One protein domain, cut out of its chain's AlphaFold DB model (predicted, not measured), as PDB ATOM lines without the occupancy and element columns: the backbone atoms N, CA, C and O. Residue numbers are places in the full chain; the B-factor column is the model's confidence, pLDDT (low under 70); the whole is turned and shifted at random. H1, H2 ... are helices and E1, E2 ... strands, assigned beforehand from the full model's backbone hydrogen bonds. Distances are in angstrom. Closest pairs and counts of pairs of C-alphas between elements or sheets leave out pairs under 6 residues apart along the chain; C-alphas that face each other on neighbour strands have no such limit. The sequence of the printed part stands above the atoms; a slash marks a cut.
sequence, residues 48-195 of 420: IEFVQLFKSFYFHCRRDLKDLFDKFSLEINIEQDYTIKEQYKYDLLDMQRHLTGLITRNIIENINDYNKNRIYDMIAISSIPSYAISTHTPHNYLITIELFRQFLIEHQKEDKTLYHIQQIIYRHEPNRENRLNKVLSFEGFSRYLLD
ATOM      1  N   ILE A  48     238.629 154.911  94.540       75.88
ATOM      2  CA  ILE A  48     238.898 155.794  93.394       75.88
ATOM      3  C   ILE A  48     237.584 156.174  92.697       75.88
ATOM      4  O   ILE A  48     237.402 157.337  92.341       75.88
ATOM      5  N   GLU A  49     236.649 155.231  92.565       75.19
ATOM      6  CA  GLU A  49     235.290 155.482  92.060       75.19
ATOM      7  C   GLU A  49     234.523 156.433  92.986       75.19
ATOM      8  O   GLU A  49     233.940 157.406  92.509       75.19
ATOM      9  N   PHE A  50     234.605 156.233  94.307       81.75
ATOM     10  CA  PHE A  50     234.026 157.152  95.291       81.75
ATOM     11  C   PHE A  50     234.583 158.574  95.139       81.75
ATOM     12  O   PHE A  50     233.818 159.534  95.105       81.75
ATOM     13  N   VAL A  51     235.902 158.731  94.980       76.62
ATOM     14  CA  VAL A  51     236.531 160.042  94.746       76.62
ATOM     15  C   VAL A  51     236.069 160.677  93.431       76.62
ATOM     16  O   VAL A  51     235.824 161.883  93.388       76.62
ATOM     17  N   GLN A  52     235.920 159.901  92.356       73.00
ATOM     18  CA  GLN A  52     235.424 160.402  91.067       73.00
ATOM     19  C   GLN A  52     233.947 160.822  91.138       73.00
ATOM     20  O   GLN A  52     233.583 161.882  90.614       73.00
ATOM     21  N   LEU A  53     233.112 160.053  91.841       75.88
ATOM     22  CA  LEU A  53     231.713 160.390  92.092       75.88
ATOM     23  C   LEU A  53     231.594 161.634  92.982       75.88
ATOM     24  O   LEU A  53     230.847 162.549  92.648       75.88
ATOM     25  N   PHE A  54     232.381 161.717  94.058       80.19
ATOM     26  CA  PHE A  54     232.427 162.874  94.953       80.19
ATOM     27  C   PHE A  54     232.856 164.150  94.216       80.19
ATOM     28  O   PHE A  54     232.195 165.176  94.357       80.19
ATOM     29  N   LYS A  55     233.893 164.092  93.361       72.62
ATOM     30  CA  LYS A  55     234.272 165.214  92.477       72.62
ATOM     31  C   LYS A  55     233.113 165.660  91.589       72.62
ATOM     32  O   LYS A  55     232.854 166.854  91.484       72.62
ATOM     33  N   SER A  56     232.429 164.705  90.961       72.06
ATOM     34  CA  SER A  56     231.315 164.976  90.046       72.06
ATOM     35  C   SER A  56     230.134 165.623  90.778       72.06
ATOM     36  O   SER A  56     229.624 166.654  90.343       72.06
ATOM     37  N   PHE A  57     229.753 165.076  91.936       80.12
ATOM     38  CA  PHE A  57     228.714 165.636  92.800       80.12
ATOM     39  C   PHE A  57     229.079 167.042  93.294       80.12
ATOM     40  O   PHE A  57     228.278 167.962  93.162       80.12
ATOM     41  N   TYR A  58     230.297 167.233  93.808       78.69
ATOM     42  CA  TYR A  58     230.763 168.524  94.314       78.69
ATOM     43  C   TYR A  58     230.832 169.584  93.206       78.69
ATOM     44  O   TYR A  58     230.434 170.724  93.430       78.69
ATOM     45  N   PHE A  59     231.244 169.214  91.988       75.50
ATOM     46  CA  PHE A  59     231.217 170.103  90.824       75.50
ATOM     47  C   PHE A  59     229.794 170.569  90.478       75.50
ATOM     48  O   PHE A  59     229.565 171.772  90.333       75.50
ATOM     49  N   HIS A  60     228.828 169.646  90.396       76.50
ATOM     50  CA  HIS A  60     227.426 170.000  90.153       76.50
ATOM     51  C   HIS A  60     226.848 170.849  91.290       76.50
ATOM     52  O   HIS A  60     226.313 171.921  91.029       76.50
ATOM     53  N   CYS A  61     227.057 170.445  92.545       84.50
ATOM     54  CA  CYS A  61     226.642 171.202  93.722       84.50
ATOM     55  C   CYS A  61     227.196 172.638  93.707       84.50
ATOM     56  O   CYS A  61     226.439 173.587  93.891       84.50
ATOM     57  N   ARG A  62     228.489 172.833  93.406       84.50
ATOM     58  CA  ARG A  62     229.080 174.176  93.306       84.50
ATOM     59  C   ARG A  62     228.532 175.002  92.146       84.50
ATOM     60  O   ARG A  62     228.402 176.209  92.315       84.50
ATOM     61  N   ARG A  63     228.196 174.400  91.001       82.06
ATOM     62  CA  ARG A  63     227.499 175.112  89.916       82.06
ATOM     63  C   ARG A  63     226.106 175.555  90.369       82.06
ATOM     64  O   ARG A  63     225.767 176.718  90.219       82.06
ATOM     65  N   ASP A  64     225.340 174.668  90.986       86.69
ATOM     66  CA  ASP A  64     223.955 174.958  91.370       86.69
ATOM     67  C   ASP A  64     223.901 175.993  92.525       86.69
ATOM     68  O   ASP A  64     223.027 176.861  92.560       86.69
ATOM     69  N   LEU A  65     224.904 175.984  93.418       90.44
ATOM     70  CA  LEU A  65     225.168 177.049  94.397       90.44
ATOM     71  C   LEU A  65     225.616 178.368  93.743       90.44
ATOM     72  O   LEU A  65     225.319 179.439  94.271       90.44
ATOM     73  N   LYS A  66     226.328 178.319  92.610       87.12
ATOM     74  CA  LYS A  66     226.781 179.502  91.862       87.12
ATOM     75  C   LYS A  66     225.618 180.181  91.138       87.12
ATOM     76  O   LYS A  66     225.433 181.382  91.302       87.12
ATOM     77  N   ASP A  67     224.762 179.399  90.481       88.62
ATOM     78  CA  ASP A  67     223.510 179.860  89.863       88.62
ATOM     79  C   ASP A  67     222.550 180.495  90.890       88.62
ATOM     80  O   ASP A  67     221.615 181.210  90.522       88.62
ATOM     81  N   LEU A  68     222.734 180.213  92.184       90.69
ATOM     82  CA  LEU A  68     222.015 180.830  93.299       90.69
ATOM     83  C   LEU A  68     222.734 182.087  93.822       90.69
ATOM     84  O   LEU A  68     222.084 183.112  94.001       90.69
ATOM     85  N   PHE A  69     224.058 182.034  93.999       93.06
ATOM     86  CA  PHE A  69     224.896 183.174  94.391       93.06
ATOM     87  C   PHE A  69     224.762 184.360  93.425       93.06
ATOM     88  O   PHE A  69     224.538 185.489  93.861       93.06
ATOM     89  N   ASP A  70     224.828 184.102  92.116       90.31
ATOM     90  CA  ASP A  70     224.825 185.142  91.078       90.31
ATOM     91  C   ASP A  70     223.516 185.958  91.044       90.31
ATOM     92  O   ASP A  70     223.510 187.083  90.552       90.31
ATOM     93  N   LYS A  71     222.420 185.444  91.626       91.94
ATOM     94  CA  LYS A  71     221.136 186.159  91.771       91.94
ATOM     95  C   LYS A  71     221.134 187.200  92.896       91.94
ATOM     96  O   LYS A  71     220.336 188.130  92.847       91.94
ATOM     97  N   PHE A  72     221.995 187.032  93.902       92.38
ATOM     98  CA  PHE A  72     222.056 187.877  95.102       92.38
ATOM     99  C   PHE A  72     223.387 188.636  95.238       92.38
ATOM    100  O   PHE A  72     223.562 189.403  96.184       92.38
ATOM    101  N   SER A  73     224.335 188.433  94.320       92.19
ATOM    102  CA  SER A  73     225.620 189.140  94.299       92.19
ATOM    103  C   SER A  73     225.580 190.395  93.425       92.19
ATOM    104  O   SER A  73     224.868 190.443  92.423       92.19
ATOM    105  N   LEU A  74     226.382 191.398  93.780       90.44
ATOM    106  CA  LEU A  74     226.640 192.588  92.969       90.44
ATOM    107  C   LEU A  74     228.145 192.753  92.761       90.44
ATOM    108  O   LEU A  74     228.938 192.286  93.577       90.44
ATOM    109  N   GLU A  75     228.537 193.454  91.698       87.19
ATOM    110  CA  GLU A  75     229.927 193.863  91.520       87.19
ATOM    111  C   GLU A  75     230.259 195.034  92.460       87.19
ATOM    112  O   GLU A  75     229.635 196.094  92.401       87.19
ATOM    113  N   ILE A  76     231.243 194.834  93.339       80.06
ATOM    114  CA  ILE A  76     231.717 195.813  94.316       80.06
ATOM    115  C   ILE A  76     233.218 196.029  94.105       80.06
ATOM    116  O   ILE A  76     234.032 195.139  94.351       80.06
ATOM    117  N   ASN A  77     233.590 197.244  93.699       68.19
ATOM    118  CA  ASN A  77     234.988 197.665  93.626       68.19
ATOM    119  C   ASN A  77     235.511 197.984  95.034       68.19
ATOM    120  O   ASN A  77     235.430 199.118  95.501       68.19
ATOM    121  N   ILE A  78     236.029 196.957  95.706       63.56
ATOM    122  CA  ILE A  78     236.869 197.084  96.899       63.56
ATOM    123  C   ILE A  78     238.327 197.145  96.418       63.56
ATOM    124  O   ILE A  78     238.722 196.327  95.586       63.56
ATOM    125  N   GLU A  79     239.129 198.086  96.925       53.97
ATOM    126  CA  GLU A  79     240.567 198.195  96.614       53.97
ATOM    127  C   GLU A  79     241.379 197.099  97.336       53.97
ATOM    128  O   GLU A  79     242.179 197.367  98.227       53.97
ATOM    129  N   GLN A  80     241.142 195.839  96.956       51.56
ATOM    130  CA  GLN A  80     241.783 194.665  97.550       51.56
ATOM    131  C   GLN A  80     243.287 194.647  97.237       51.56
ATOM    132  O   GLN A  80     243.700 194.626  96.075       51.56
ATOM    133  N   ASP A  81     244.116 194.601  98.279       41.28
ATOM    134  CA  ASP A  81     245.574 194.578  98.146       41.28
ATOM    135  C   ASP A  81     246.056 193.156  97.776       41.28
ATOM    136  O   ASP A  81     246.181 192.264  98.618       41.28
ATOM    137  N   TYR A  82     246.250 192.905  96.474       45.75
ATOM    138  CA  TYR A  82     246.346 191.566  95.860       45.75
ATOM    139  C   TYR A  82     247.654 190.770  96.130       45.75
ATOM    140  O   TYR A  82     248.200 190.103  95.247       45.75
ATOM    141  N   THR A  83     248.120 190.708  97.381       42.31
ATOM    142  CA  THR A  83     249.163 189.758  97.850       42.31
ATOM    143  C   THR A  83     248.641 188.326  98.095       42.31
ATOM    144  O   THR A  83     249.385 187.417  98.470       42.31
ATOM    145  N   ILE A  84     247.361 188.080  97.791       47.88
ATOM    146  CA  ILE A  84     246.580 186.869  98.114       47.88
ATOM    147  C   ILE A  84     247.196 185.554  97.568       47.88
ATOM    148  O   ILE A  84     246.970 184.480  98.129       47.88
ATOM    149  N   LYS A  85     248.040 185.604  96.521       43.88
ATOM    150  CA  LYS A  85     248.731 184.415  95.966       43.88
ATOM    151  C   LYS A  85     249.601 183.663  96.977       43.88
ATOM    152  O   LYS A  85     249.743 182.450  96.842       43.88
ATOM    153  N   GLU A  86     250.174 184.343  97.968       39.12
ATOM    154  CA  GLU A  86     250.915 183.665  99.041       39.12
ATOM    155  C   GLU A  86     249.986 183.199 100.165       39.12
ATOM    156  O   GLU A  86     250.200 182.140 100.751       39.12
ATOM    157  N   GLN A  87     248.905 183.936 100.423       41.19
ATOM    158  CA  GLN A  87     247.980 183.657 101.520       41.19
ATOM    159  C   GLN A  87     247.200 182.352 101.309       41.19
ATOM    160  O   GLN A  87     247.164 181.524 102.216       41.19
ATOM    161  N   TYR A  88     246.733 182.070 100.083       40.72
ATOM    162  CA  TYR A  88     246.145 180.764  99.740       40.72
ATOM    163  C   TYR A  88     247.087 179.576 100.000       40.72
ATOM    164  O   TYR A  88     246.618 178.465 100.229       40.72
ATOM    165  N   LYS A  89     248.411 179.782  99.975       38.62
ATOM    166  CA  LYS A  89     249.402 178.727 100.238       38.62
ATOM    167  C   LYS A  89     249.526 178.413 101.734       38.62
ATOM    168  O   LYS A  89     249.790 177.266 102.082       38.62
ATOM    169  N   TYR A  90     249.310 179.402 102.602       37.47
ATOM    170  CA  TYR A  90     249.238 179.206 104.053       37.47
ATOM    171  C   TYR A  90     247.861 178.687 104.485       37.47
ATOM    172  O   TYR A  90     247.801 177.732 105.258       37.47
ATOM    173  N   ASP A  91     246.774 179.208 103.909       41.28
ATOM    174  CA  ASP A  91     245.417 178.705 104.159       41.28
ATOM    175  C   ASP A  91     245.235 177.260 103.661       41.28
ATOM    176  O   ASP A  91     244.491 176.507 104.280       41.28
ATOM    177  N   LEU A  92     245.951 176.811 102.617       40.31
ATOM    178  CA  LEU A  92     245.995 175.386 102.253       40.31
ATOM    179  C   LEU A  92     246.589 174.522 103.377       40.31
ATOM    180  O   LEU A  92     246.073 173.440 103.646       40.31
ATOM    181  N   LEU A  93     247.651 174.993 104.041       38.50
ATOM    182  CA  LEU A  93     248.289 174.281 105.155       38.50
ATOM    183  C   LEU A  93     247.398 174.247 106.406       38.50
ATOM    184  O   LEU A  93     247.402 173.244 107.119       38.50
ATOM    185  N   ASP A  94     246.624 175.302 106.673       36.62
ATOM    186  CA  ASP A  94     245.699 175.343 107.814       36.62
ATOM    187  C   ASP A  94     244.376 174.606 107.526       36.62
ATOM    188  O   ASP A  94     243.880 173.868 108.377       36.62
ATOM    189  N   MET A  95     243.879 174.645 106.284       39.12
ATOM    190  CA  MET A  95     242.838 173.727 105.802       39.12
ATOM    191  C   MET A  95     243.284 172.267 105.928       39.12
ATOM    192  O   MET A  95     242.504 171.438 106.391       39.12
ATOM    193  N   GLN A  96     244.539 171.937 105.608       38.50
ATOM    194  CA  GLN A  96     245.078 170.583 105.785       38.50
ATOM    195  C   GLN A  96     245.184 170.170 107.269       38.50
ATOM    196  O   GLN A  96     245.150 168.979 107.574       38.50
ATOM    197  N   ARG A  97     245.224 171.127 108.208       41.41
ATOM    198  CA  ARG A  97     245.123 170.869 109.659       41.41
ATOM    199  C   ARG A  97     243.682 170.737 110.160       41.41
ATOM    200  O   ARG A  97     243.479 170.053 111.159       41.41
ATOM    201  N   HIS A  98     242.698 171.345 109.491       40.31
ATOM    202  CA  HIS A  98     241.288 171.315 109.906       40.31
ATOM    203  C   HIS A  98     240.403 170.288 109.166       40.31
ATOM    204  O   HIS A  98     239.453 169.781 109.767       40.31
ATOM    205  N   LEU A  99     240.705 169.908 107.916       38.69
ATOM    206  CA  LEU A  99     239.927 168.899 107.171       38.69
ATOM    207  C   LEU A  99     239.985 167.500 107.800       38.69
ATOM    208  O   LEU A  99     239.032 166.731 107.671       38.69
ATOM    209  N   THR A 100     241.047 167.205 108.552       41.66
ATOM    210  CA  THR A 100     241.221 165.983 109.361       41.66
ATOM    211  C   THR A 100     240.103 165.754 110.390       41.66
ATOM    212  O   THR A 100     239.988 164.658 110.934       41.66
ATOM    213  N   GLY A 101     239.262 166.760 110.664       40.97
ATOM    214  CA  GLY A 101     238.105 166.656 111.554       40.97
ATOM    215  C   GLY A 101     236.728 166.597 110.879       40.97
ATOM    216  O   GLY A 101     235.746 166.463 111.608       40.97
ATOM    217  N   LEU A 102     236.617 166.736 109.547       44.28
ATOM    218  CA  LEU A 102     235.351 167.147 108.906       44.28
ATOM    219  C   LEU A 102     234.601 166.087 108.078       44.28
ATOM    220  O   LEU A 102     233.401 166.257 107.888       44.28
ATOM    221  N   ILE A 103     235.235 165.004 107.603       41.72
ATOM    222  CA  ILE A 103     234.581 164.030 106.689       41.72
ATOM    223  C   ILE A 103     234.730 162.570 107.164       41.72
ATOM    224  O   ILE A 103     235.079 161.680 106.394       41.72
ATOM    225  N   THR A 104     234.507 162.341 108.463       43.25
ATOM    226  CA  THR A 104     233.878 161.158 109.116       43.25
ATOM    227  C   THR A 104     234.335 161.056 110.575       43.25
ATOM    228  O   THR A 104     235.526 161.052 110.874       43.25
ATOM    229  N   ARG A 105     233.381 160.921 111.508       39.47
ATOM    230  CA  ARG A 105     233.645 160.450 112.887       39.47
ATOM    231  C   ARG A 105     232.805 159.241 113.311       39.47
ATOM    232  O   ARG A 105     233.060 158.683 114.370       39.47
ATOM    233  N   ASN A 106     231.895 158.786 112.449       37.62
ATOM    234  CA  ASN A 106     231.078 157.594 112.663       37.62
ATOM    235  C   ASN A 106     231.477 156.502 111.656       37.62
ATOM    236  O   ASN A 106     230.841 156.374 110.617       37.62
ATOM    237  N   ILE A 107     232.549 155.764 111.958       37.44
ATOM    238  CA  ILE A 107     232.829 154.372 111.544       37.44
ATOM    239  C   ILE A 107     233.988 153.873 112.424       37.44
ATOM    240  O   ILE A 107     234.915 154.626 112.730       37.44
ATOM    241  N   ILE A 108     233.885 152.625 112.880       40.34
ATOM    242  CA  ILE A 108     234.646 152.063 114.007       40.34
ATOM    243  C   ILE A 108     236.053 151.565 113.569       40.34
ATOM    244  O   ILE A 108     236.525 151.823 112.458       40.34
ATOM    245  N   GLU A 109     236.773 150.983 114.522       44.44
ATOM    246  CA  GLU A 109     238.173 150.545 114.549       44.44
ATOM    247  C   GLU A 109     238.636 149.612 113.400       44.44
ATOM    248  O   GLU A 109     237.846 149.051 112.647       44.44
ATOM    249  N   ASN A 110     239.957 149.387 113.339       45.56
ATOM    250  CA  ASN A 110     240.630 148.291 112.615       45.56
ATOM    251  C   ASN A 110     240.673 148.324 111.069       45.56
ATOM    252  O   ASN A 110     240.493 147.304 110.408       45.56
ATOM    253  N   ILE A 111     241.083 149.461 110.489       42.09
ATOM    254  CA  ILE A 111     241.766 149.505 109.175       42.09
ATOM    255  C   ILE A 111     242.998 150.423 109.287       42.09
ATOM    256  O   ILE A 111     242.872 151.536 109.793       42.09
ATOM    257  N   ASN A 112     244.164 149.964 108.807       49.34
ATOM    258  CA  ASN A 112     245.472 150.632 108.948       49.34
ATOM    259  C   ASN A 112     245.480 152.124 108.539       49.34
ATOM    260  O   ASN A 112     245.130 152.469 107.405       49.34
ATOM    261  N   ASP A 113     246.005 152.980 109.428       56.88
ATOM    262  CA  ASP A 113     246.010 154.454 109.319       56.88
ATOM    263  C   ASP A 113     246.521 155.007 107.985       56.88
ATOM    264  O   ASP A 113     245.967 155.969 107.452       56.88
ATOM    265  N   TYR A 114     247.560 154.394 107.409       51.06
ATOM    266  CA  TYR A 114     248.193 154.898 106.186       51.06
ATOM    267  C   TYR A 114     247.213 154.991 105.003       51.06
ATOM    268  O   TYR A 114     247.290 155.917 104.193       51.06
ATOM    269  N   ASN A 115     246.243 154.072 104.933       51.31
ATOM    270  CA  ASN A 115     245.202 154.114 103.909       51.31
ATOM    271  C   ASN A 115     244.124 155.159 104.231       51.31
ATOM    272  O   ASN A 115     243.686 155.844 103.310       51.31
ATOM    273  N   LYS A 116     243.744 155.345 105.507       53.84
ATOM    274  CA  LYS A 116     242.801 156.405 105.921       53.84
ATOM    275  C   LYS A 116     243.337 157.799 105.589       53.84
ATOM    276  O   LYS A 116     242.614 158.597 105.004       53.84
ATOM    277  N   ASN A 117     244.611 158.076 105.869       50.62
ATOM    278  CA  ASN A 117     245.201 159.384 105.569       50.62
ATOM    279  C   ASN A 117     245.224 159.664 104.061       50.62
ATOM    280  O   ASN A 117     244.699 160.684 103.626       50.62
ATOM    281  N   ARG A 118     245.678 158.702 103.242       52.19
ATOM    282  CA  ARG A 118     245.635 158.816 101.772       52.19
ATOM    283  C   ARG A 118     244.209 158.982 101.222       52.19
ATOM    284  O   ARG A 118     244.027 159.626 100.188       52.19
ATOM    285  N   ILE A 119     243.211 158.408 101.897       54.72
ATOM    286  CA  ILE A 119     241.786 158.590 101.596       54.72
ATOM    287  C   ILE A 119     241.358 160.039 101.868       54.72
ATOM    288  O   ILE A 119     240.836 160.698 100.966       54.72
ATOM    289  N   TYR A 120     241.635 160.571 103.060       56.34
ATOM    290  CA  TYR A 120     241.292 161.952 103.403       56.34
ATOM    291  C   TYR A 120     242.049 162.975 102.551       56.34
ATOM    292  O   TYR A 120     241.424 163.915 102.072       56.34
ATOM    293  N   ASP A 121     243.339 162.762 102.269       53.19
ATOM    294  CA  ASP A 121     244.127 163.604 101.359       53.19
ATOM    295  C   ASP A 121     243.515 163.631  99.950       53.19
ATOM    296  O   ASP A 121     243.395 164.690  99.334       53.19
ATOM    297  N   MET A 122     243.072 162.480  99.428       53.91
ATOM    298  CA  MET A 122     242.422 162.417  98.117       53.91
ATOM    299  C   MET A 122     241.068 163.129  98.095       53.91
ATOM    300  O   MET A 122     240.782 163.816  97.114       53.91
ATOM    301  N   ILE A 123     240.252 163.021  99.149       59.47
ATOM    302  CA  ILE A 123     238.985 163.766  99.266       59.47
ATOM    303  C   ILE A 123     239.267 165.271  99.407       59.47
ATOM    304  O   ILE A 123     238.661 166.073  98.696       59.47
ATOM    305  N   ALA A 124     240.246 165.656 100.231       57.59
ATOM    306  CA  ALA A 124     240.684 167.037 100.409       57.59
ATOM    307  C   ALA A 124     241.104 167.658  99.070       57.59
ATOM    308  O   ALA A 124     240.470 168.613  98.623       57.59
ATOM    309  N   ILE A 125     242.066 167.050  98.364       52.84
ATOM    310  CA  ILE A 125     242.523 167.463  97.023       52.84
ATOM    311  C   ILE A 125     241.363 167.524  96.014       52.84
ATOM    312  O   ILE A 125     241.371 168.354  95.107       52.84
ATOM    313  N   SER A 126     240.345 166.677  96.176       50.38
ATOM    314  CA  SER A 126     239.149 166.660  95.324       50.38
ATOM    315  C   SER A 126     238.150 167.779  95.615       50.38
ATOM    316  O   SER A 126     237.380 168.137  94.728       50.38
ATOM    317  N   SER A 127     238.180 168.340  96.825       55.59
ATOM    318  CA  SER A 127     237.378 169.498  97.237       55.59
ATOM    319  C   SER A 127     238.066 170.854  96.995       55.59
ATOM    320  O   SER A 127     237.399 171.889  97.052       55.59
ATOM    321  N   ILE A 128     239.373 170.868  96.677       55.09
ATOM    322  CA  ILE A 128     240.122 172.092  96.345       55.09
ATOM    323  C   ILE A 128     239.554 172.721  95.052       55.09
ATOM    324  O   ILE A 128     239.598 172.081  93.996       55.09
ATOM    325  N   PRO A 129     239.087 173.991  95.073       48.81
ATOM    326  CA  PRO A 129     238.458 174.633  93.911       48.81
ATOM    327  C   PRO A 129     239.336 174.764  92.657       48.81
ATOM    328  O   PRO A 129     238.811 175.010  91.577       48.81
ATOM    329  N   SER A 130     240.656 174.571  92.753       47.25
ATOM    330  CA  SER A 130     241.603 174.664  91.628       47.25
ATOM    331  C   SER A 130     241.351 173.676  90.478       47.25
ATOM    332  O   SER A 130     241.883 173.888  89.394       47.25
ATOM    333  N   TYR A 131     240.546 172.624  90.682       41.84
ATOM    334  CA  TYR A 131     240.060 171.752  89.600       41.84
ATOM    335  C   TYR A 131     238.655 172.129  89.080       41.84
ATOM    336  O   TYR A 131     238.263 171.666  88.012       41.84
ATOM    337  N   ALA A 132     237.915 173.006  89.768       44.84
ATOM    338  CA  ALA A 132     236.597 173.518  89.369       44.84
ATOM    339  C   ALA A 132     236.715 174.808  88.522       44.84
ATOM    340  O   ALA A 132     236.066 175.825  88.778       44.84
ATOM    341  N   ILE A 133     237.570 174.758  87.495       45.91
ATOM    342  CA  ILE A 133     238.054 175.913  86.709       45.91
ATOM    343  C   ILE A 133     236.922 176.689  85.993       45.91
ATOM    344  O   ILE A 133     237.101 177.842  85.616       45.91
ATOM    345  N   SER A 134     235.722 176.118  85.837       43.94
ATOM    346  CA  SER A 134     234.592 176.788  85.173       43.94
ATOM    347  C   SER A 134     233.743 177.704  86.070       43.94
ATOM    348  O   SER A 134     232.832 178.339  85.550       43.94
ATOM    349  N   THR A 135     233.981 177.785  87.389       47.97
ATOM    350  CA  THR A 135     233.130 178.585  88.306       47.97
ATOM    351  C   THR A 135     233.746 179.904  88.788       47.97
ATOM    352  O   THR A 135     233.214 180.511  89.718       47.97
ATOM    353  N   HIS A 136     234.830 180.385  88.167       50.09
ATOM    354  CA  HIS A 136     235.464 181.668  88.510       50.09
ATOM    355  C   HIS A 136     234.498 182.859  88.360       50.09
ATOM    356  O   HIS A 136     234.316 183.400  87.273       50.09
ATOM    357  N   THR A 137     233.891 183.298  89.464       52.56
ATOM    358  CA  THR A 137     233.346 184.658  89.580       52.56
ATOM    359  C   THR A 137     234.521 185.639  89.665       52.56
ATOM    360  O   THR A 137     235.502 185.314  90.344       52.56
ATOM    361  N   PRO A 138     234.461 186.830  89.039       59.31
ATOM    362  CA  PRO A 138     235.428 187.885  89.327       59.31
ATOM    363  C   PRO A 138     235.401 188.211  90.827       59.31
ATOM    364  O   PRO A 138     234.332 188.211  91.436       59.31
ATOM    365  N   HIS A 139     236.560 188.489  91.431       62.53
ATOM    366  CA  HIS A 139     236.683 188.698  92.885       62.53
ATOM    367  C   HIS A 139     235.886 189.903  93.425       62.53
ATOM    368  O   HIS A 139     235.665 190.002  94.632       62.53
ATOM    369  N   ASN A 140     235.407 190.765  92.525       72.94
ATOM    370  CA  ASN A 140     234.529 191.899  92.798       72.94
ATOM    371  C   ASN A 140     233.073 191.487  93.111       72.94
ATOM    372  O   ASN A 140     232.342 192.275  93.701       72.94
ATOM    373  N   TYR A 141     232.610 190.297  92.701       85.88
ATOM    374  CA  TYR A 141     231.207 189.892  92.876       85.88
ATOM    375  C   TYR A 141     230.950 189.330  94.275       85.88
ATOM    376  O   TYR A 141     231.455 188.263  94.635       85.88
ATOM    377  N   LEU A 142     230.153 190.058  95.059       92.56
ATOM    378  CA  LEU A 142     229.942 189.835  96.489       92.56
ATOM    379  C   LEU A 142     228.468 190.059  96.867       92.56
ATOM    380  O   LEU A 142     227.791 190.923  96.308       92.56
ATOM    381  N   ILE A 143     227.965 189.304  97.845       94.31
ATOM    382  CA  ILE A 143     226.632 189.501  98.434       94.31
ATOM    383  C   ILE A 143     226.764 190.455  99.630       94.31
ATOM    384  O   ILE A 143     227.599 190.243 100.513       94.31
ATOM    385  N   THR A 144     225.942 191.504  99.686       94.81
ATOM    386  CA  THR A 144     225.882 192.428 100.836       94.81
ATOM    387  C   THR A 144     225.006 191.871 101.961       94.81
ATOM    388  O   THR A 144     224.183 190.987 101.736       94.81
ATOM    389  N   ILE A 145     225.128 192.407 103.180       94.81
ATOM    390  CA  ILE A 145     224.332 191.947 104.332       94.81
ATOM    391  C   ILE A 145     222.807 191.980 104.089       94.81
ATOM    392  O   ILE A 145     222.106 191.069 104.527       94.81
ATOM    393  N   GLU A 146     222.300 192.965 103.338       94.44
ATOM    394  CA  GLU A 146     220.873 193.071 102.997       94.44
ATOM    395  C   GLU A 146     220.454 192.076 101.905       94.44
ATOM    396  O   GLU A 146     219.408 191.445 102.026       94.44
ATOM    397  N   LEU A 147     221.285 191.860 100.878       95.75
ATOM    398  CA  LEU A 147     221.015 190.854  99.839       95.75
ATOM    399  C   LEU A 147     221.100 189.430 100.405       95.75
ATOM    400  O   LEU A 147     220.318 188.559 100.029       95.75
ATOM    401  N   PHE A 148     221.986 189.198 101.379       96.69
ATOM    402  CA  PHE A 148     222.039 187.932 102.102       96.69
ATOM    403  C   PHE A 148     220.826 187.764 103.031       96.69
ATOM    404  O   PHE A 148     220.283 186.665 103.123       96.69
ATOM    405  N   ARG A 149     220.318 188.842 103.653       96.31
ATOM    406  CA  ARG A 149     219.031 188.808 104.374       96.31
ATOM    407  C   ARG A 149     217.863 188.480 103.444       96.31
ATOM    408  O   ARG A 149     217.040 187.639 103.795       96.31
ATOM    409  N   GLN A 150     217.809 189.097 102.264       95.94
ATOM    410  CA  GLN A 150     216.797 188.802 101.250       95.94
ATOM    411  C   GLN A 150     216.845 187.322 100.846       95.94
ATOM    412  O   GLN A 150     215.821 186.647 100.902       95.94
ATOM    413  N   PHE A 151     218.037 186.786 100.558       96.38
ATOM    414  CA  PHE A 151     218.239 185.363 100.290       96.38
ATOM    415  C   PHE A 151     217.711 184.453 101.416       96.38
ATOM    416  O   PHE A 151     217.009 183.477 101.140       96.38
ATOM    417  N   LEU A 152     218.016 184.759 102.683       95.94
ATOM    418  CA  LEU A 152     217.547 183.963 103.825       95.94
ATOM    419  C   LEU A 152     216.012 183.962 103.926       95.94
ATOM    420  O   LEU A 152     215.413 182.902 104.101       95.94
ATOM    421  N   ILE A 153     215.361 185.110 103.728       95.50
ATOM    422  CA  ILE A 153     213.894 185.234 103.754       95.50
ATOM    423  C   ILE A 153     213.247 184.526 102.549       95.50
ATOM    424  O   ILE A 153     212.255 183.809 102.699       95.50
ATOM    425  N   GLU A 154     213.795 184.702 101.348       95.12
ATOM    426  CA  GLU A 154     213.206 184.190 100.108       95.12
ATOM    427  C   GLU A 154     213.441 182.690  99.908       95.12
ATOM    428  O   GLU A 154     212.496 181.977  99.557       95.12
ATOM    429  N   HIS A 155     214.654 182.193 100.167       93.94
ATOM    430  CA  HIS A 155     215.040 180.804  99.895       93.94
ATOM    431  C   HIS A 155     215.089 179.909 101.137       93.94
ATOM    432  O   HIS A 155     214.618 178.778 101.051       93.94
ATOM    433  N   GLN A 156     215.608 180.383 102.278       92.19
ATOM    434  CA  GLN A 156     215.676 179.572 103.514       92.19
ATOM    435  C   GLN A 156     214.417 179.703 104.394       92.19
ATOM    436  O   GLN A 156     214.188 178.876 105.270       92.19
ATOM    437  N   LYS A 157     213.578 180.719 104.139       93.12
ATOM    438  CA  LYS A 157     212.416 181.124 104.959       93.12
ATOM    439  C   LYS A 157     212.780 181.575 106.380       93.12
ATOM    440  O   LYS A 157     211.983 181.447 107.306       93.12
ATOM    441  N   GLU A 158     213.961 182.173 106.535       91.75
ATOM    442  CA  GLU A 158     214.492 182.638 107.817       91.75
ATOM    443  C   GLU A 158     214.663 184.168 107.848       91.75
ATOM    444  O   GLU A 158     215.617 184.699 107.280       91.75
ATOM    445  N   ASP A 159     213.803 184.901 108.568       93.56
ATOM    446  CA  ASP A 159     214.082 186.316 108.867       93.56
ATOM    447  C   ASP A 159     215.023 186.436 110.074       93.56
ATOM    448  O   ASP A 159     214.606 186.454 111.235       93.56
ATOM    449  N   LYS A 160     216.328 186.487 109.793       93.25
ATOM    450  CA  LYS A 160     217.359 186.725 110.808       93.25
ATOM    451  C   LYS A 160     217.653 188.222 110.931       93.25
ATOM    452  O   LYS A 160     217.856 188.929 109.948       93.25
ATOM    453  N   THR A 161     217.795 188.702 112.166       95.19
ATOM    454  CA  THR A 161     218.283 190.064 112.451       95.19
ATOM    455  C   THR A 161     219.673 190.298 111.846       95.19
ATOM    456  O   THR A 161     220.520 189.403 111.934       95.19
ATOM    457  N   LEU A 162     219.974 191.521 111.394       93.38
ATOM    458  CA  LEU A 162     221.283 191.887 110.824       93.38
ATOM    459  C   LEU A 162     222.489 191.507 111.705       93.38
ATOM    460  O   LEU A 162     223.524 191.115 111.177       93.38
ATOM    461  N   TYR A 163     222.363 191.542 113.039       94.75
ATOM    462  CA  TYR A 163     223.423 191.071 113.944       94.75
ATOM    463  C   TYR A 163     223.778 189.593 113.709       94.75
ATOM    464  O   TYR A 163     224.937 189.270 113.461       94.75
ATOM    465  N   HIS A 164     222.783 188.701 113.728       94.44
ATOM    466  CA  HIS A 164     222.977 187.275 113.446       94.44
ATOM    467  C   HIS A 164     223.522 187.035 112.032       94.44
ATOM    468  O   HIS A 164     224.403 186.199 111.858       94.44
ATOM    469  N   ILE A 165     223.071 187.803 111.036       96.25
ATOM    470  CA  ILE A 165     223.584 187.706 109.661       96.25
ATOM    471  C   ILE A 165     225.063 188.119 109.600       96.25
ATOM    472  O   ILE A 165     225.864 187.420 108.983       96.25
ATOM    473  N   GLN A 166     225.470 189.172 110.317       95.00
ATOM    474  CA  GLN A 166     226.882 189.542 110.441       95.00
ATOM    475  C   GLN A 166     227.715 188.431 111.113       95.00
ATOM    476  O   GLN A 166     228.846 188.201 110.690       95.00
ATOM    477  N   GLN A 167     227.175 187.706 112.104       95.88
ATOM    478  CA  GLN A 167     227.864 186.548 112.698       95.88
ATOM    479  C   GLN A 167     228.000 185.376 111.710       95.88
ATOM    480  O   GLN A 167     229.049 184.736 111.664       95.88
ATOM    481  N   ILE A 168     226.986 185.123 110.872       95.50
ATOM    482  CA  ILE A 168     227.065 184.119 109.798       95.50
ATOM    483  C   ILE A 168     228.157 184.511 108.793       95.50
ATOM    484  O   ILE A 168     229.013 183.683 108.489       95.50
ATOM    485  N   ILE A 169     228.195 185.764 108.330       95.31
ATOM    486  CA  ILE A 169     229.256 186.239 107.424       95.31
ATOM    487  C   ILE A 169     230.633 186.084 108.091       95.31
ATOM    488  O   ILE A 169     231.541 185.515 107.491       95.31
ATOM    489  N   TYR A 170     230.778 186.486 109.359       93.81
ATOM    490  CA  TYR A 170     232.033 186.359 110.108       93.81
ATOM    491  C   TYR A 170     232.518 184.903 110.269       93.81
ATOM    492  O   TYR A 170     233.724 184.662 110.228       93.81
ATOM    493  N   ARG A 171     231.607 183.930 110.416       94.06
ATOM    494  CA  ARG A 171     231.935 182.494 110.530       94.06
ATOM    495  C   ARG A 171     232.367 181.861 109.200       94.06
ATOM    496  O   ARG A 171     233.298 181.055 109.193       94.06
ATOM    497  N   HIS A 172     231.691 182.182 108.094       93.44
ATOM    498  CA  HIS A 172     231.819 181.415 106.844       93.44
ATOM    499  C   HIS A 172     232.679 182.095 105.768       93.44
ATOM    500  O   HIS A 172     233.319 181.396 104.984       93.44
ATOM    501  N   GLU A 173     232.750 183.428 105.727       93.12
ATOM    502  CA  GLU A 173     233.559 184.148 104.736       93.12
ATOM    503  C   GLU A 173     235.065 183.924 104.979       93.12
ATOM    504  O   GLU A 173     235.544 184.235 106.073       93.12
ATOM    505  N   PRO A 174     235.848 183.406 104.008       86.69
ATOM    506  CA  PRO A 174     237.286 183.196 104.186       86.69
ATOM    507  C   PRO A 174     238.109 184.494 104.200       86.69
ATOM    508  O   PRO A 174     239.033 184.601 105.010       86.69
ATOM    509  N   ASN A 175     237.788 185.495 103.373       85.81
ATOM    510  CA  ASN A 175     238.601 186.708 103.274       85.81
ATOM    511  C   ASN A 175     238.355 187.639 104.484       85.81
ATOM    512  O   ASN A 175     237.223 187.986 104.826       85.81
ATOM    513  N   ARG A 176     239.440 188.062 105.148       87.25
ATOM    514  CA  ARG A 176     239.397 188.948 106.323       87.25
ATOM    515  C   ARG A 176     238.794 190.323 106.018       87.25
ATOM    516  O   ARG A 176     238.088 190.856 106.868       87.25
ATOM    517  N   GLU A 177     239.076 190.889 104.853       88.00
ATOM    518  CA  GLU A 177     238.551 192.184 104.424       88.00
ATOM    519  C   GLU A 177     237.046 192.103 104.149       88.00
ATOM    520  O   GLU A 177     236.282 192.908 104.678       88.00
ATOM    521  N   ASN A 178     236.592 191.055 103.457       88.88
ATOM    522  CA  ASN A 178     235.164 190.788 103.258       88.88
ATOM    523  C   ASN A 178     234.412 190.650 104.598       88.88
ATOM    524  O   ASN A 178     233.354 191.257 104.778       88.88
ATOM    525  N   ARG A 179     234.994 189.945 105.589       91.06
ATOM    526  CA  ARG A 179     234.445 189.869 106.961       91.06
ATOM    527  C   ARG A 179     234.325 191.240 107.638       91.06
ATOM    528  O   ARG A 179     233.345 191.469 108.346       91.06
ATOM    529  N   LEU A 180     235.296 192.136 107.449       89.19
ATOM    530  CA  LEU A 180     235.266 193.501 107.998       89.19
ATOM    531  C   LEU A 180     234.202 194.366 107.303       89.19
ATOM    532  O   LEU A 180     233.419 195.036 107.978       89.19
ATOM    533  N   ASN A 181     234.123 194.278 105.975       90.69
ATOM    534  CA  ASN A 181     233.168 195.001 105.132       90.69
ATOM    535  C   ASN A 181     231.741 194.408 105.162       90.69
ATOM    536  O   ASN A 181     230.830 194.971 104.562       90.69
ATOM    537  N   LYS A 182     231.522 193.307 105.901       93.62
ATOM    538  CA  LYS A 182     230.232 192.602 106.060       93.62
ATOM    539  C   LYS A 182     229.628 192.126 104.731       93.62
ATOM    540  O   LYS A 182     228.413 192.174 104.535       93.62
ATOM    541  N   VAL A 183     230.492 191.660 103.836       93.25
ATOM    542  CA  VAL A 183     230.145 191.116 102.518       93.25
ATOM    543  C   VAL A 183     230.566 189.651 102.421       93.25
ATOM    544  O   VAL A 183     231.494 189.214 103.102       93.25
ATOM    545  N   LEU A 184     229.860 188.884 101.595       93.31
ATOM    546  CA  LEU A 184     230.004 187.436 101.478       93.31
ATOM    547  C   LEU A 184     230.392 187.058 100.043       93.31
ATOM    548  O   LEU A 184     229.680 187.373  99.089       93.31
ATOM    549  N   SER A 185     231.524 186.381  99.890       92.88
ATOM    550  CA  SER A 185     232.001 185.839  98.615       92.88
ATOM    551  C   SER A 185     231.273 184.549  98.236       92.88
ATOM    552  O   SER A 185     230.618 183.918  99.068       92.88
ATOM    553  N   PHE A 186     231.445 184.094  96.992       89.94
ATOM    554  CA  PHE A 186     230.926 182.794  96.552       89.94
ATOM    555  C   PHE A 186     231.460 181.629  97.406       89.94
ATOM    556  O   PHE A 186     230.735 180.666  97.657       89.94
ATOM    557  N   GLU A 187     232.693 181.724  97.911       87.69
ATOM    558  CA  GLU A 187     233.236 180.720  98.826       87.69
ATOM    559  C   GLU A 187     232.574 180.799 100.205       87.69
ATOM    560  O   GLU A 187     232.163 179.773 100.734       87.69
ATOM    561  N   GLY A 188     232.387 182.000 100.762       90.69
ATOM    562  CA  GLY A 188     231.672 182.176 102.028       90.69
ATOM    563  C   GLY A 188     230.214 181.705 101.968       90.69
ATOM    564  O   GLY A 188     229.737 181.048 102.889       90.69
ATOM    565  N   PHE A 189     229.527 181.973 100.856       94.56
ATOM    566  CA  PHE A 189     228.159 181.518 100.599       94.56
ATOM    567  C   PHE A 189     228.074 179.992 100.441       94.56
ATOM    568  O   PHE A 189     227.219 179.355 101.058       94.56
ATOM    569  N   SER A 190     229.011 179.393  99.694       91.19
ATOM    570  CA  SER A 190     229.126 177.931  99.568       91.19
ATOM    571  C   SER A 190     229.392 177.275 100.927       91.19
ATOM    572  O   SER A 190     228.747 176.289 101.272       91.19
ATOM    573  N   ARG A 191     230.299 177.849 101.729       91.19
ATOM    574  CA  ARG A 191     230.629 177.377 103.083       91.19
ATOM    575  C   ARG A 191     229.484 177.524 104.080       91.19
ATOM    576  O   ARG A 191     229.431 176.730 105.007       91.19
ATOM    577  N   TYR A 192     228.597 178.506 103.914       94.56
ATOM    578  CA  TYR A 192     227.390 178.629 104.735       94.56
ATOM    579  C   TYR A 192     226.372 177.529 104.412       94.56
ATOM    580  O   TYR A 192     225.945 176.809 105.311       94.56
ATOM    581  N   LEU A 193     226.013 177.353 103.136       93.31
ATOM    582  CA  LEU A 193     224.995 176.366 102.751       93.31
ATOM    583  C   LEU A 193     225.460 174.912 102.924       93.31
ATOM    584  O   LEU A 193     224.620 174.031 103.096       93.31
ATOM    585  N   LEU A 194     226.776 174.678 102.915       89.88
ATOM    586  CA  LEU A 194     227.414 173.385 103.180       89.88
ATOM    587  C   LEU A 194     227.947 173.239 104.622       89.88
ATOM    588  O   LEU A 194     228.677 172.283 104.895       89.88
ATOM    589  N   ASP A 195     227.625 174.148 105.552       90.00
ATOM    590  CA  ASP A 195     227.955 173.922 106.964       90.00
ATOM    591  C   ASP A 195     227.114 172.750 107.501       90.00
ATOM    592  O   ASP A 195     225.905 172.676 107.294       90.00
TER     593      ASP A 195
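AT A GLANCE: This is residues 48 to 195 of the 420 residues of the protein "Hypothetical protein" of Rotaria sp. Silwood2 (UniProt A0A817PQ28). The longest helix, H1, runs along one side of the model; a head of the short helices H4, H5, H6 and H7 with the one short strand E1 is gathered at its last end, and H3 runs beside its first part. H2 crosses beyond H3, with residues 85 to 90 sticking out, while H7 is in the middle, between H1 and H5. The printed part has 148 residues, with seven named helices and one named strand in the order H1, H2, H3, E1, H4, H5, H6, H7, and its class is mostly helix. It is compact, with a radius of gyration of the C-alphas of 17.1 A and spans of 50 by 38 by 27 A.

HOW THE PARTS SIT: H1, residues 48 to 69, touches H3, residues 113 to 127, with residues 51 to 58 alone. The closest C-alphas are those of Lys 55 and Ser 126, 5.8 A apart, and the two helices run the same way at a shallow tilt of 32 degrees. H2, residues 84 to 101, forms a helical hairpin with H3, and they only just touch, with 3 pairs of C-alphas within 8 A; the closest are those of Leu 99 and Ala 124, 7.1 A apart. They run opposite ways at a steep tilt of 44 degrees. H2 has a kink of 33 degrees near residue 94. With residues 62 to 69 alone, H1 touches H7, residues 186 to 193, about perpendicular at 76 degrees, with the C-alphas of Phe 69 and Phe 186 closest at 6.4 A. H7 also touches H5, residues 162 to 172, about perpendicular at 73 degrees; the C-alphas of His 172 and Gly 188 are closest, at 4.9 A. H5 touches H4, residues 145 to 156, about perpendicular at 87 degrees, with the C-alphas of Ile 145 and Ile 165 closest at 6.9 A. H6, residues 176 to 181, is close to H5 but not clearly touching, with the C-alphas of Tyr 170 and Arg 179 closest at 5.3 A. E1, residues 141 to 144, pairs with no named strand, but its residues 141 to 142 pair antiparallel with residues 74 to 75, and 143 to 144 with residues 183 to 184. H2 is apart from H7. Every O i to N i+4 pair is within hydrogen-bond range in H1, H3, H4, H5, H6 and H7, and 10 of 14 are in H2.

IN THESE COORDINATES: H1 is 30.8 A long and begins at C-alpha 48, (238.898, 155.794, 93.394). H2 is 25.7 A long, H3 21.1 A, H5 15.4 A and H4 15.1 A. H7 ends at C-alpha 193, (224.995, 176.366, 102.751).

THE WHOLE: The C-alphas farthest apart are those of Asn 77 and Asn 110, 53.2 A. The printed part has no cut. The links H1 to H2, H2 to H3 and H3 to E1 are long. Residues 105 to 116, of which 113 to 116 belong to H3, stand free. Mean pLDDT of the printed part is 71.3, and residues 77 to 139 are under 70.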